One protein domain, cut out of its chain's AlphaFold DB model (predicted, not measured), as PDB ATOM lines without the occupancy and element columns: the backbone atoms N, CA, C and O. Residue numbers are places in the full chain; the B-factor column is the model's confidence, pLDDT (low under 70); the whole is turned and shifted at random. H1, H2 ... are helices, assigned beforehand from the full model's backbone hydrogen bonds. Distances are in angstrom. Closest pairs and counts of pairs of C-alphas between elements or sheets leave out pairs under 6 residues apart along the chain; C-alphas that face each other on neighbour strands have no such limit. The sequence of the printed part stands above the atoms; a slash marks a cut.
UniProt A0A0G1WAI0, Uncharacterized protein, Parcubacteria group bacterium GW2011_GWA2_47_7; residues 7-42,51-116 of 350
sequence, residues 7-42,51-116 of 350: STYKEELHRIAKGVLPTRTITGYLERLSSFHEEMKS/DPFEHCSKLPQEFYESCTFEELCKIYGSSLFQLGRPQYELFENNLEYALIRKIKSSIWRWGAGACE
ATOM      1  N   SER A   7      -5.017  57.309   4.082       92.00
ATOM      2  CA  SER A   7      -3.793  57.880   4.661       92.00
ATOM      3  C   SER A   7      -3.226  57.090   5.850       92.00
ATOM      4  O   SER A   7      -2.106  57.366   6.283       92.00
ATOM      5  N   THR A   8      -3.972  56.120   6.390       93.06
ATOM      6  CA  THR A   8      -3.468  55.174   7.391       93.06
ATOM      7  C   THR A   8      -2.430  54.214   6.800       93.06
ATOM      8  O   THR A   8      -1.541  53.795   7.532       93.06
ATOM      9  N   TYR A   9      -2.510  53.905   5.502       94.44
ATOM     10  CA  TYR A   9      -1.593  53.000   4.800       94.44
ATOM     11  C   TYR A   9      -0.422  53.796   4.211       94.44
ATOM     12  O   TYR A   9      -0.561  54.450   3.173       94.44
ATOM     13  N   LYS A  10       0.721  53.795   4.897       92.00
ATOM     14  CA  LYS A  10       1.842  54.699   4.603       92.00
ATOM     15  C   LYS A  10       2.928  54.018   3.796       92.00
ATOM     16  O   LYS A  10       3.470  54.630   2.877       92.00
ATOM     17  N   GLU A  11       3.219  52.774   4.146       94.00
ATOM     18  CA  GLU A  11       4.294  52.011   3.539       94.00
ATOM     19  C   GLU A  11       3.948  51.642   2.095       94.00
ATOM     20  O   GLU A  11       2.778  51.504   1.727       94.00
ATOM     21  N   GLU A  12       4.978  51.475   1.272       93.31
ATOM     22  CA  GLU A  12       4.875  50.971  -0.093       93.31
ATOM     23  C   GLU A  12       5.503  49.584  -0.171       93.31
ATOM     24  O   GLU A  12       6.509  49.307   0.479       93.31
ATOM     25  N   LEU A  13       4.908  48.704  -0.974       95.06
ATOM     26  CA  LEU A  13       5.484  47.392  -1.246       95.06
ATOM     27  C   LEU A  13       6.112  47.343  -2.631       95.06
ATOM     28  O   LEU A  13       5.607  47.960  -3.573       95.06
ATOM     29  N   HIS A  14       7.159  46.531  -2.777       95.94
ATOM     30  CA  HIS A  14       7.897  46.426  -4.026       95.94
ATOM     31  C   HIS A  14       7.735  45.060  -4.686       95.94
ATOM     32  O   HIS A  14       7.685  43.992  -4.064       95.94
ATOM     33  N   ARG A  15       7.656  45.110  -6.015       94.56
ATOM     34  CA  ARG A  15       7.610  43.915  -6.849       94.56
ATOM     35  C   ARG A  15       8.931  43.167  -6.798       94.56
ATOM     36  O   ARG A  15       9.996  43.757  -6.646       94.56
ATOM     37  N   ILE A  16       8.840  41.870  -7.050       93.44
ATOM     38  CA  ILE A  16       9.992  40.986  -7.228       93.44
ATOM     39  C   ILE A  16       9.960  40.346  -8.616       93.44
ATOM     40  O   ILE A  16       8.925  40.336  -9.296       93.44
ATOM     41  N   ALA A  17      11.097  39.799  -9.042       91.50
ATOM     42  CA  ALA A  17      11.186  39.050 -10.288       91.50
ATOM     43  C   ALA A  17      10.248  37.828 -10.273       91.50
ATOM     44  O   ALA A  17      10.012  37.207  -9.237       91.50
ATOM     45  N   LYS A  18       9.688  37.481 -11.438       86.25
ATOM     46  CA  LYS A  18       8.791  36.324 -11.561       86.25
ATOM     47  C   LYS A  18       9.541  35.031 -11.208       86.25
ATOM     48  O   LYS A  18      10.673  34.857 -11.645       86.25
ATOM     49  N   GLY A  19       8.894  34.138 -10.459       84.25
ATOM     50  CA  GLY A  19       9.470  32.857 -10.034       84.25
ATOM     51  C   GLY A  19      10.441  32.962  -8.853       84.25
ATOM     52  O   GLY A  19      11.019  31.958  -8.457       84.25
ATOM     53  N   VAL A  20      10.628  34.158  -8.285       89.12
ATOM     54  CA  VAL A  20      11.425  34.351  -7.070       89.12
ATOM     55  C   VAL A  20      10.495  34.376  -5.866       89.12
ATOM     56  O   VAL A  20       9.515  35.119  -5.855       89.12
ATOM     57  N   LEU A  21      10.820  33.589  -4.840       89.06
ATOM     58  CA  LEU A  21      10.103  33.609  -3.569       89.06
ATOM     59  C   LEU A  21      10.372  34.941  -2.833       89.06
ATOM     60  O   LEU A  21      11.537  35.335  -2.721       89.06
ATOM     61  N   PRO A  22       9.352  35.644  -2.303       92.00
ATOM     62  CA  PRO A  22       9.539  36.962  -1.692       92.00
ATOM     63  C   PRO A  22      10.561  36.987  -0.553       92.00
ATOM     64  O   PRO A  22      11.376  37.911  -0.489       92.00
ATOM     65  N   THR A  23      10.582  35.962   0.304       91.69
ATOM     66  CA  THR A  23      11.553  35.825   1.404       91.69
ATOM     67  C   THR A  23      13.001  35.770   0.927       91.69
ATOM     68  O   THR A  23      13.881  36.293   1.606       91.69
ATOM     69  N   ARG A  24      13.272  35.238  -0.273       93.12
ATOM     70  CA  ARG A  24      14.627  35.211  -0.859       93.12
ATOM     71  C   ARG A  24      15.143  36.591  -1.269       93.12
ATOM     72  O   ARG A  24      16.326  36.737  -1.553       93.12
ATOM     73  N   THR A  25      14.278  37.605  -1.303       94.06
ATOM     74  CA  THR A  25      14.659  38.995  -1.614       94.06
ATOM     75  C   THR A  25      14.963  39.834  -0.376       94.06
ATOM     76  O   THR A  25      15.208  41.033  -0.491       94.06
ATOM     77  N   ILE A  26      14.908  39.230   0.811       94.38
ATOM     78  CA  ILE A  26      15.197  39.908   2.068       94.38
ATOM     79  C   ILE A  26      16.721  39.984   2.260       94.38
ATOM     80  O   ILE A  26      17.411  38.964   2.307       94.38
ATOM     81  N   THR A  27      17.256  41.199   2.368       93.25
ATOM     82  CA  THR A  27      18.701  41.436   2.504       93.25
ATOM     83  C   THR A  27      19.233  40.832   3.805       93.25
ATOM     84  O   THR A  27      18.635  41.003   4.867       93.25
ATOM     85  N   GLY A  28      20.353  40.105   3.736       91.38
ATOM     86  CA  GLY A  28      20.996  39.510   4.915       91.38
ATOM     87  C   GLY A  28      20.130  38.484   5.658       91.38
ATOM     88  O   GLY A  28      20.319  38.283   6.852       91.38
ATOM     89  N   TYR A  29      19.147  37.859   4.996       92.88
ATOM     90  CA  TYR A  29      18.195  36.939   5.637       92.88
ATOM     91  C   TYR A  29      18.884  35.800   6.404       92.88
ATOM     92  O   TYR A  29      18.649  35.616   7.595       92.88
ATOM     93  N   LEU A  30      19.782  35.065   5.737       91.25
ATOM     94  CA  LEU A  30      20.503  33.942   6.349       91.25
ATOM     95  C   LEU A  30      21.528  34.403   7.394       91.25
ATOM     96  O   LEU A  30      21.710  33.735   8.407       91.25
ATOM     97  N   GLU A  31      22.165  35.555   7.177       91.25
ATOM     98  CA  GLU A  31      23.110  36.143   8.135       91.25
ATOM     99  C   GLU A  31      22.401  36.499   9.445       91.25
ATOM    100  O   GLU A  31      22.879  36.134  10.516       91.25
ATOM    101  N   ARG A  32      21.213  37.110   9.372       91.25
ATOM    102  CA  ARG A  32      20.369  37.387  10.544       91.25
ATOM    103  C   ARG A  32      19.908  36.113  11.249       91.25
ATOM    104  O   ARG A  32      19.839  36.090  12.473       91.25
ATOM    105  N   LEU A  33      19.624  35.046  10.500       89.88
ATOM    106  CA  LEU A  33      19.247  33.755  11.085       89.88
ATOM    107  C   LEU A  33      20.405  33.043  11.793       89.88
ATOM    108  O   LEU A  33      20.157  32.232  12.684       89.88
ATOM    109  N   SER A  34      21.659  33.346  11.443       87.25
ATOM    110  CA  SER A  34      22.831  32.692  12.043       87.25
ATOM    111  C   SER A  34      22.928  32.893  13.560       87.25
ATOM    112  O   SER A  34      23.407  32.007  14.268       87.25
ATOM    113  N   SER A  35      22.398  34.006  14.077       88.69
ATOM    114  CA  SER A  35      22.310  34.284  15.516       88.69
ATOM    115  C   SER A  35      21.409  33.305  16.277       88.69
ATOM    116  O   SER A  35      21.531  33.201  17.493       88.69
ATOM    117  N   PHE A  36      20.560  32.551  15.572       87.81
ATOM    118  CA  PHE A  36      19.594  31.602  16.133       87.81
ATOM    119  C   PHE A  36      19.919  30.143  15.771       87.81
ATOM    120  O   PHE A  36      19.037  29.287  15.728       87.81
ATOM    121  N   HIS A  37      21.188  29.840  15.470       85.56
ATOM    122  CA  HIS A  37      21.624  28.549  14.918       85.56
ATOM    123  C   HIS A  37      21.086  27.312  15.656       85.56
ATOM    124  O   HIS A  37      20.623  26.369  15.019       85.56
ATOM    125  N   GLU A  38      21.118  27.301  16.991       88.62
ATOM    126  CA  GLU A  38      20.654  26.146  17.777       88.62
ATOM    127  C   GLU A  38      19.129  25.957  17.722       88.62
ATOM    128  O   GLU A  38      18.645  24.830  17.603       88.62
ATOM    129  N   GLU A  39      18.357  27.044  17.718       88.12
ATOM    130  CA  GLU A  39      16.902  26.990  17.532       88.12
ATOM    131  C   GLU A  39      16.553  26.520  16.120       88.12
ATOM    132  O   GLU A  39      15.704  25.647  15.940       88.12
ATOM    133  N   MET A  40      17.277  27.026  15.117       89.75
ATOM    134  CA  MET A  40      17.110  26.627  13.721       89.75
ATOM    135  C   MET A  40      17.421  25.142  13.503       89.75
ATOM    136  O   MET A  40      16.699  24.487  12.755       89.75
ATOM    137  N   LYS A  41      18.422  24.567  14.190       88.38
ATOM    138  CA  LYS A  41      18.659  23.109  14.186       88.38
ATOM    139  C   LYS A  41      17.482  22.332  14.769       88.38
ATOM    140  O   LYS A  41      17.074  21.321  14.198       88.38
ATOM    141  N   SER A  42      16.947  22.796  15.899       89.38
ATOM    142  CA  SER A  42      15.788  22.174  16.546       89.38
ATOM    143  C   SER A  42      14.570  22.180  15.620       89.38
ATOM    144  O   SER A  42      13.935  21.143  15.424       89.38
ATOM    145  N   ASP A  51      13.880  24.222   4.320       89.06
ATOM    146  CA  ASP A  51      14.259  25.498   3.712       89.06
ATOM    147  C   ASP A  51      13.719  26.663   4.570       89.06
ATOM    148  O   ASP A  51      12.498  26.827   4.645       89.06
ATOM    149  N   PRO A  52      14.566  27.500   5.203       87.31
ATOM    150  CA  PRO A  52      14.109  28.614   6.041       87.31
ATOM    151  C   PRO A  52      13.293  29.670   5.280       87.31
ATOM    152  O   PRO A  52      12.488  30.369   5.893       87.31
ATOM    153  N   PHE A  53      13.468  29.791   3.962       88.94
ATOM    154  CA  PHE A  53      12.700  30.719   3.136       88.94
ATOM    155  C   PHE A  53      11.256  30.240   2.922       88.94
ATOM    156  O   PHE A  53      10.346  31.073   2.883       88.94
ATOM    157  N   GLU A  54      11.047  28.927   2.809       85.44
ATOM    158  CA  GLU A  54       9.731  28.290   2.619       85.44
ATOM    159  C   GLU A  54       9.041  28.008   3.962       85.44
ATOM    160  O   GLU A  54       7.846  28.245   4.141       85.44
ATOM    161  N   HIS A  55       9.823  27.618   4.968       87.31
ATOM    162  CA  HIS A  55       9.383  27.371   6.342       87.31
ATOM    163  C   HIS A  55       9.430  28.643   7.201       87.31
ATOM    164  O   HIS A  55       9.511  28.584   8.429       87.31
ATOM    165  N   CYS A  56       9.317  29.810   6.567       85.56
ATOM    166  CA  CYS A  56       9.429  31.127   7.192       85.56
ATOM    167  C   CYS A  56       8.361  31.432   8.262       85.56
ATOM    168  O   CYS A  56       8.446  32.464   8.921       85.56
ATOM    169  N   SER A  57       7.367  30.558   8.460       83.69
ATOM    170  CA  SER A  57       6.389  30.606   9.566       83.69
ATOM    171  C   SER A  57       6.890  30.001  10.878       83.69
ATOM    172  O   SER A  57       6.195  30.088  11.891       83.69
ATOM    173  N   LYS A  58       8.055  29.347  10.856       85.38
ATOM    174  CA  LYS A  58       8.641  28.631  11.994       85.38
ATOM    175  C   LYS A  58       9.858  29.326  12.583       85.38
ATOM    176  O   LYS A  58      10.510  28.744  13.438       85.38
ATOM    177  N   LEU A  59      10.181  30.525  12.112       87.12
ATOM    178  CA  LEU A  59      11.367  31.237  12.566       87.12
ATOM    179  C   LEU A  59      11.185  31.746  14.006       87.12
ATOM    180  O   LEU A  59      10.047  31.872  14.465       87.12
ATOM    181  N   PRO A  60      12.282  32.044  14.719       88.38
ATOM    182  CA  PRO A  60      12.226  32.660  16.042       88.38
ATOM    183  C   PRO A  60      11.493  34.006  16.037       88.38
ATOM    184  O   PRO A  60      11.520  34.739  15.044       88.38
ATOM    185  N   GLN A  61      10.857  34.348  17.157       86.69
ATOM    186  CA  GLN A  61      10.086  35.586  17.323       86.69
ATOM    187  C   GLN A  61      10.954  36.827  17.050       86.69
ATOM    188  O   GLN A  61      10.559  37.738  16.321       86.69
ATOM    189  N   GLU A  62      12.163  36.807  17.589       88.69
ATOM    190  CA  GLU A  62      13.182  37.849  17.548       88.69
ATOM    191  C   GLU A  62      13.616  38.165  16.111       88.69
ATOM    192  O   GLU A  62      13.931  39.310  15.778       88.69
ATOM    193  N   PHE A  63      13.580  37.171  15.217       90.19
ATOM    194  CA  PHE A  63      13.837  37.396  13.799       90.19
ATOM    195  C   PHE A  63      12.778  38.324  13.187       90.19
ATOM    196  O   PHE A  63      13.124  39.277  12.485       90.19
ATOM    197  N   TYR A  64      11.495  38.094  13.480       89.62
ATOM    198  CA  TYR A  64      10.406  38.939  12.983       89.62
ATOM    199  C   TYR A  64      10.467  40.354  13.559       89.62
ATOM    200  O   TYR A  64      10.186  41.311  12.846       89.62
ATOM    201  N   GLU A  65      10.869  40.504  14.818       88.19
ATOM    202  CA  GLU A  65      11.016  41.817  15.462       88.19
ATOM    203  C   GLU A  65      12.121  42.667  14.824       88.19
ATOM    204  O   GLU A  65      12.048  43.893  14.837       88.19
ATOM    205  N   SER A  66      13.115  42.020  14.208       89.06
ATOM    206  CA  SER A  66      14.168  42.696  13.442       89.06
ATOM    207  C   SER A  66      13.754  43.096  12.018       89.06
ATOM    208  O   SER A  66      14.514  43.779  11.328       89.06
ATOM    209  N   CYS A  67      12.596  42.631  11.540       92.31
ATOM    210  CA  CYS A  67      12.170  42.824  10.160       92.31
ATOM    211  C   CYS A  67      11.441  44.158   9.962       92.31
ATOM    212  O   CYS A  67      10.658  44.605  10.800       92.31
ATOM    213  N   THR A  68      11.639  44.772   8.796       94.25
ATOM    214  CA  THR A  68      10.827  45.922   8.366       94.25
ATOM    215  C   THR A  68       9.398  45.496   8.006       94.25
ATOM    216  O   THR A  68       9.114  44.308   7.827       94.25
ATOM    217  N   PHE A  69       8.492  46.466   7.824       93.81
ATOM    218  CA  PHE A  69       7.127  46.204   7.351       93.81
ATOM    219  C   PHE A  69       7.106  45.356   6.071       93.81
ATOM    220  O   PHE A  69       6.425  44.330   6.011       93.81
ATOM    221  N   GLU A  70       7.873  45.752   5.050       95.31
ATOM    222  CA  GLU A  70       7.912  45.029   3.779       95.31
ATOM    223  C   GLU A  70       8.499  43.622   3.949       95.31
ATOM    224  O   GLU A  70       7.985  42.671   3.359       95.31
ATOM    225  N   GLU A  71       9.538  43.458   4.769       94.44
ATOM    226  CA  GLU A  71      10.127  42.144   5.048       94.44
ATOM    227  C   GLU A  71       9.120  41.208   5.729       94.44
ATOM    228  O   GLU A  71       8.950  40.067   5.293       94.44
ATOM    229  N   LEU A  72       8.375  41.702   6.721       92.50
ATOM    230  CA  LEU A  72       7.290  40.954   7.357       92.50
ATOM    231  C   LEU A  72       6.181  40.597   6.365       92.50
ATOM    232  O   LEU A  72       5.678  39.472   6.374       92.50
ATOM    233  N   CYS A  73       5.822  41.516   5.467       92.50
ATOM    234  CA  CYS A  73       4.856  41.243   4.408       92.50
ATOM    235  C   CYS A  73       5.362  40.168   3.440       92.50
ATOM    236  O   CYS A  73       4.591  39.282   3.076       92.50
ATOM    237  N   LYS A  74       6.645  40.196   3.055       92.50
ATOM    238  CA  LYS A  74       7.279  39.168   2.210       92.50
ATOM    239  C   LYS A  74       7.264  37.803   2.891       92.50
ATOM    240  O   LYS A  74       6.940  36.809   2.238       92.50
ATOM    241  N   ILE A  75       7.543  37.748   4.193       90.50
ATOM    242  CA  ILE A  75       7.445  36.518   4.991       90.50
ATOM    243  C   ILE A  75       6.001  36.010   5.017       90.50
ATOM    244  O   ILE A  75       5.737  34.866   4.647       90.50
ATOM    245  N   TYR A  76       5.039  36.871   5.349       87.94
ATOM    246  CA  TYR A  76       3.625  36.500   5.347       87.94
ATOM    247  C   TYR A  76       3.139  36.046   3.963       87.94
ATOM    248  O   TYR A  76       2.383  35.081   3.855       87.94
ATOM    249  N   GLY A  77       3.580  36.711   2.894       86.19
ATOM    250  CA  GLY A  77       3.265  36.371   1.509       86.19
ATOM    251  C   GLY A  77       3.847  35.029   1.064       86.19
ATOM    252  O   GLY A  77       3.186  34.321   0.311       86.19
ATOM    253  N   SER A  78       5.027  34.665   1.575       85.69
ATOM    254  CA  SER A  78       5.715  33.400   1.270       85.69
ATOM    255  C   SER A  78       5.228  32.229   2.128       85.69
ATOM    256  O   SER A  78       5.409  31.076   1.762       85.69
ATOM    257  N   SER A  79       4.590  32.503   3.270       78.81
ATOM    258  CA  SER A  79       4.109  31.452   4.163       78.81
ATOM    259  C   SER A  79       2.862  30.749   3.617       78.81
ATOM    260  O   SER A  79       1.813  31.379   3.420       78.81
ATOM    261  N   LEU A  80       2.940  29.426   3.457       65.06
ATOM    262  CA  LEU A  80       1.788  28.560   3.169       65.06
ATOM    263  C   LEU A  80       0.870  28.381   4.391       65.06
ATOM    264  O   LEU A  80      -0.347  28.268   4.246       65.06
ATOM    265  N   PHE A  81       1.444  28.400   5.597       61.50
ATOM    266  CA  PHE A  81       0.725  28.238   6.864       61.50
ATOM    267  C   PHE A  81       0.432  29.587   7.533       61.50
ATOM    268  O   PHE A  81       0.962  30.633   7.142       61.50
ATOM    269  N   GLN A  82      -0.424  29.582   8.557       67.06
ATOM    270  CA  GLN A  82      -0.551  30.741   9.440       67.06
ATOM    271  C   GLN A  82       0.791  30.975  10.145       67.06
ATOM    272  O   GLN A  82       1.459  30.019  10.544       67.06
ATOM    273  N   LEU A  83       1.193  32.243  10.266       76.88
ATOM    274  CA  LEU A  83       2.332  32.601  11.108       76.88
ATOM    275  C   LEU A  83       2.032  32.236  12.572       76.88
ATOM    276  O   LEU A  83       0.875  32.010  12.940       76.88
ATOM    277  N   GLY A  84       3.074  32.198  13.405       76.44
ATOM    278  CA  GLY A  84       2.924  32.061  14.852       76.44
ATOM    279  C   GLY A  84       1.958  33.097  15.441       76.44
ATOM    280  O   GLY A  84       1.678  34.138  14.842       76.44
ATOM    281  N   ARG A  85       1.417  32.803  16.630       79.56
ATOM    282  CA  ARG A  85       0.374  33.624  17.264       79.56
ATOM    283  C   ARG A  85       0.742  35.116  17.388       79.56
ATOM    284  O   ARG A  85      -0.104  35.921  17.014       79.56
ATOM    285  N   PRO A  86       1.960  35.511  17.814       81.75
ATOM    286  CA  PRO A  86       2.311  36.932  17.906       81.75
ATOM    287  C   PRO A  86       2.261  37.655  16.551       81.75
ATOM    288  O   PRO A  86       1.754  38.769  16.446       81.75
ATOM    289  N   GLN A  87       2.730  37.010  15.481       82.12
ATOM    290  CA  GLN A  87       2.689  37.573  14.131       82.12
ATOM    291  C   GLN A  87       1.267  37.586  13.579       82.12
ATOM    292  O   GLN A  87       0.864  38.533  12.911       82.12
ATOM    293  N   TYR A  88       0.494  36.536  13.844       82.31
ATOM    294  CA  TYR A  88      -0.908  36.494  13.464       82.31
ATOM    295  C   TYR A  88      -1.676  37.661  14.097       82.31
ATOM    296  O   TYR A  88      -2.361  38.393  13.387       82.31
ATOM    297  N   GLU A  89      -1.477  37.903  15.395       86.44
ATOM    298  CA  GLU A  89      -2.077  39.025  16.120       86.44
ATOM    299  C   GLU A  89      -1.614  40.383  15.565       86.44
ATOM    300  O   GLU A  89      -2.429  41.300  15.466       86.44
ATOM    301  N   LEU A  90      -0.359  40.522  15.119       86.00
ATOM    302  CA  LEU A  90       0.100  41.724  14.409       86.00
ATOM    303  C   LEU A  90      -0.693  41.957  13.112       86.00
ATOM    304  O   LEU A  90      -1.180  43.063  12.876       86.00
ATOM    305  N   PHE A  91      -0.861  40.915  12.292       87.44
ATOM    306  CA  PHE A  91      -1.611  40.971  11.030       87.44
ATOM    307  C   PHE A  91      -3.137  41.029  11.211       87.44
ATOM    308  O   PHE A  91      -3.857  41.282  10.244       87.44
ATOM    309  N   GLU A  92      -3.658  40.801  12.413       83.81
ATOM    310  CA  GLU A  92      -5.066  41.045  12.735       83.81
ATOM    311  C   GLU A  92      -5.307  42.442  13.298       83.81
ATOM    312  O   GLU A  92      -6.243  43.113  12.868       83.81
ATOM    313  N   ASN A  93      -4.470  42.885  14.234       86.25
ATOM    314  CA  ASN A  93      -4.770  44.044  15.071       86.25
ATOM    315  C   ASN A  93      -4.166  45.353  14.552       86.25
ATOM    316  O   ASN A  93      -4.658  46.430  14.889       86.25
ATOM    317  N   ASN A  94      -3.109  45.298  13.734       91.06
ATOM    318  CA  ASN A  94      -2.550  46.489  13.102       91.06
ATOM    319  C   ASN A  94      -3.176  46.692  11.718       91.06
ATOM    320  O   ASN A  94      -3.057  45.832  10.850       91.06
ATOM    321  N   LEU A  95      -3.808  47.851  11.499       90.06
ATOM    322  CA  LEU A  95      -4.555  48.145  10.272       90.06
ATOM    323  C   LEU A  95      -3.718  47.996   8.994       90.06
ATOM    324  O   LEU A  95      -4.247  47.516   7.991       90.06
ATOM    325  N   GLU A  96      -2.437  48.368   9.024       89.38
ATOM    326  CA  GLU A  96      -1.557  48.311   7.853       89.38
ATOM    327  C   GLU A  96      -1.270  46.861   7.444       89.38
ATOM    328  O   GLU A  96      -1.472  46.476   6.290       89.38
ATOM    329  N   TYR A  97      -0.940  46.011   8.418       90.81
ATOM    330  CA  TYR A  97      -0.756  44.574   8.202       90.81
ATOM    331  C   TYR A  97      -2.085  43.845   7.932       90.81
ATOM    332  O   TYR A  97      -2.135  42.905   7.132       90.81
ATOM    333  N   ALA A  98      -3.189  44.295   8.532       91.19
ATOM    334  CA  ALA A  98      -4.517  43.724   8.322       91.19
ATOM    335  C   ALA A  98      -4.983  43.857   6.872       91.19
ATOM    336  O   ALA A  98      -5.609  42.933   6.346       91.19
ATOM    337  N   LEU A  99      -4.617  44.945   6.185       93.94
ATOM    338  CA  LEU A  99      -4.879  45.078   4.755       93.94
ATOM    339  C   LEU A  99      -4.158  43.988   3.946       93.94
ATOM    340  O   LEU A  99      -4.773  43.344   3.098       93.94
ATOM    341  N   ILE A 100      -2.888  43.712   4.250       93.00
ATOM    342  CA  ILE A 100      -2.103  42.649   3.602       93.00
ATOM    343  C   ILE A 100      -2.740  41.279   3.828       93.00
ATOM    344  O   ILE A 100      -2.967  40.520   2.877       93.00
ATOM    345  N   ARG A 101      -3.111  40.985   5.081       90.50
ATOM    346  CA  ARG A 101      -3.849  39.769   5.448       90.50
ATOM    347  C   ARG A 101      -5.131  39.639   4.631       90.50
ATOM    348  O   ARG A 101      -5.415  38.567   4.088       90.50
ATOM    349  N   LYS A 102      -5.884  40.732   4.504       92.62
ATOM    350  CA  LYS A 102      -7.164  40.762   3.799       92.62
ATOM    351  C   LYS A 102      -7.012  40.605   2.286       92.62
ATOM    352  O   LYS A 102      -7.800  39.884   1.678       92.62
ATOM    353  N   ILE A 103      -5.979  41.189   1.675       93.56
ATOM    354  CA  ILE A 103      -5.675  41.008   0.243       93.56
ATOM    355  C   ILE A 103      -5.333  39.545  -0.034       93.56
ATOM    356  O   ILE A 103      -5.926  38.943  -0.931       93.56
ATOM    357  N   LYS A 104      -4.463  38.932   0.781       89.25
ATOM    358  CA  LYS A 104      -4.141  37.501   0.664       89.25
ATOM    359  C   LYS A 104      -5.392  36.629   0.822       89.25
ATOM    360  O   LYS A 104      -5.605  35.717   0.028       89.25
ATOM    361  N   SER A 105      -6.261  36.949   1.788       88.00
ATOM    362  CA  SER A 105      -7.563  36.287   1.951       88.00
ATOM    363  C   SER A 105      -8.440  36.417   0.707       88.00
ATOM    364  O   SER A 105      -9.083  35.445   0.320       88.00
ATOM    365  N   SER A 106      -8.506  37.603   0.097       91.88
ATOM    366  CA  SER A 106      -9.280  37.826  -1.125       91.88
ATOM    367  C   SER A 106      -8.763  36.947  -2.260       91.88
ATOM    368  O   SER A 106      -9.548  36.235  -2.880       91.88
ATOM    369  N   ILE A 107      -7.447  36.948  -2.487       90.44
ATOM    370  CA  ILE A 107      -6.803  36.149  -3.537       90.44
ATOM    371  C   ILE A 107      -7.083  34.659  -3.325       90.44
ATOM    372  O   ILE A 107      -7.425  33.965  -4.277       90.44
ATOM    373  N   TRP A 108      -6.975  34.176  -2.083       84.94
ATOM    374  CA  TRP A 108      -7.261  32.784  -1.739       84.94
ATOM    375  C   TRP A 108      -8.725  32.409  -1.991       84.94
ATOM    376  O   TRP A 108      -8.991  31.379  -2.603       84.94
ATOM    377  N   ARG A 109      -9.673  33.250  -1.561       83.56
ATOM    378  CA  ARG A 109     -11.112  32.995  -1.728       83.56
ATOM    379  C   ARG A 109     -11.564  33.058  -3.176       83.56
ATOM    380  O   ARG A 109     -12.370  32.241  -3.595       83.56
ATOM    381  N   TRP A 110     -11.060  34.024  -3.935       83.31
ATOM    382  CA  TRP A 110     -11.390  34.214  -5.348       83.31
ATOM    383  C   TRP A 110     -10.384  33.516  -6.279       83.31
ATOM    384  O   TRP A 110     -10.201  33.919  -7.429       83.31
ATOM    385  N   GLY A 111      -9.726  32.474  -5.776       70.94
ATOM    386  CA  GLY A 111      -8.740  31.650  -6.464       70.94
ATOM    387  C   GLY A 111      -8.939  30.166  -6.151       70.94
ATOM    388  O   GLY A 111      -9.738  29.806  -5.292       70.94
ATOM    389  N   ALA A 112      -8.218  29.287  -6.847       57.09
ATOM    390  CA  ALA A 112      -8.321  27.832  -6.671       57.09
ATOM    391  C   ALA A 112      -7.231  27.267  -5.732       57.09
ATOM    392  O   ALA A 112      -6.670  26.209  -6.001       57.09
ATOM    393  N   GLY A 113      -6.926  27.971  -4.633       55.56
ATOM    394  CA  GLY A 113      -5.874  27.599  -3.671       55.56
ATOM    395  C   GLY A 113      -4.598  28.433  -3.824       55.56
ATOM    396  O   GLY A 113      -4.278  28.869  -4.922       55.56
ATOM    397  N   ALA A 114      -3.914  28.730  -2.712       52.75
ATOM    398  CA  ALA A 114      -2.774  29.652  -2.658       52.75
ATOM    399  C   ALA A 114      -1.690  29.296  -3.694       52.75
ATOM    400  O   ALA A 114      -1.262  28.150  -3.767       52.75
ATOM    401  N   CYS A 115      -1.263  30.280  -4.486       57.50
ATOM    402  CA  CYS A 115      -0.164  30.138  -5.435       57.50
ATOM    403  C   CYS A 115       0.976  31.057  -4.987       57.50
ATOM    404  O   CYS A 115       0.745  32.233  -4.694       57.50
ATOM    405  N   GLU A 116       2.194  30.522  -4.935       58.22
ATOM    406  CA  GLU A 116       3.410  31.236  -4.523       58.22
ATOM    407  C   GLU A 116       3.730  32.435  -5.439       58.22
ATOM    408  O   GLU A 116       4.382  33.391  -5.022       58.22
TER     409      GLU A 116
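This is residues 7 to 42 and 51 to 116 of the 350 residues of an uncharacterized protein of Parcubacteria group bacterium GW2011_GWA2_47_7 (UniProt A0A0G1WAI0). Short helices gather about H5 in the middle, with the longest helix, H7, running loosely side by side with it and H1 packed on its other side. H6 makes a corner with H7, while H2 and H3 lie at the far end of the long axis and residues 7 to 21 form a long unnamed stretch. The printed part has 102 residues with seven named helices, H1 to H7, and no named strand: all helix. It is compact, with a radius of gyration of the C-alphas of 13.7 A and spans of 39 by 29 by 24 A.

H1, residues 22 to 25, touches H5, residues 69 to 78; their closest C-alphas, Pro 22 and Lys 74, are 5.0 A apart. H2, residues 29 to 34, and H3, residues 37 to 42, are close but not clearly touching, about perpendicular at 87 degrees, closest at C-alphas 33 and 40, 7.9 A. H4, residues 61 to 65, is close to H5 but not clearly touching, closest at C-alphas 64 and 72, 6.7 A. H5 and H7, residues 95 to 109, only just touch, with 3 pairs of C-alphas within 8 A, the closest Cys 73 and Ile 100 at 7.1 A; they run the same way at a shallow tilt of 20 degrees. H6, residues 85 to 93, and H7 touch only at the corner, about perpendicular at 82 degrees, closest at C-alphas 91 and 97, 4.7 A. Every O i to N i+4 pair is within hydrogen-bond range in H2 to H6, and 10 of 11 in H7; H1 is too short for one.

H1 begins at C-alpha 22 (9.539, 36.962, -1.692) and spans 5.5 A, H2 9.0 A, H3 8.8 A and H4 6.6 A. H5 spans 14.2 A, H6 11.8 A and H7 20.4 A, ending at C-alpha 109 (-11.112, 32.995, -1.728).

The C-alphas of Ser 7 and Lys 41, the two farthest apart, are 42.5 A apart. Residues 43 to 50 are not printed, and C-alphas 42 and 51 are 13.3 A apart across the cut. Of the links printed whole, none is long. Residues 108 to 113 stand free. Residues 80 to 82 and 112 to 116 are under pLDDT 70.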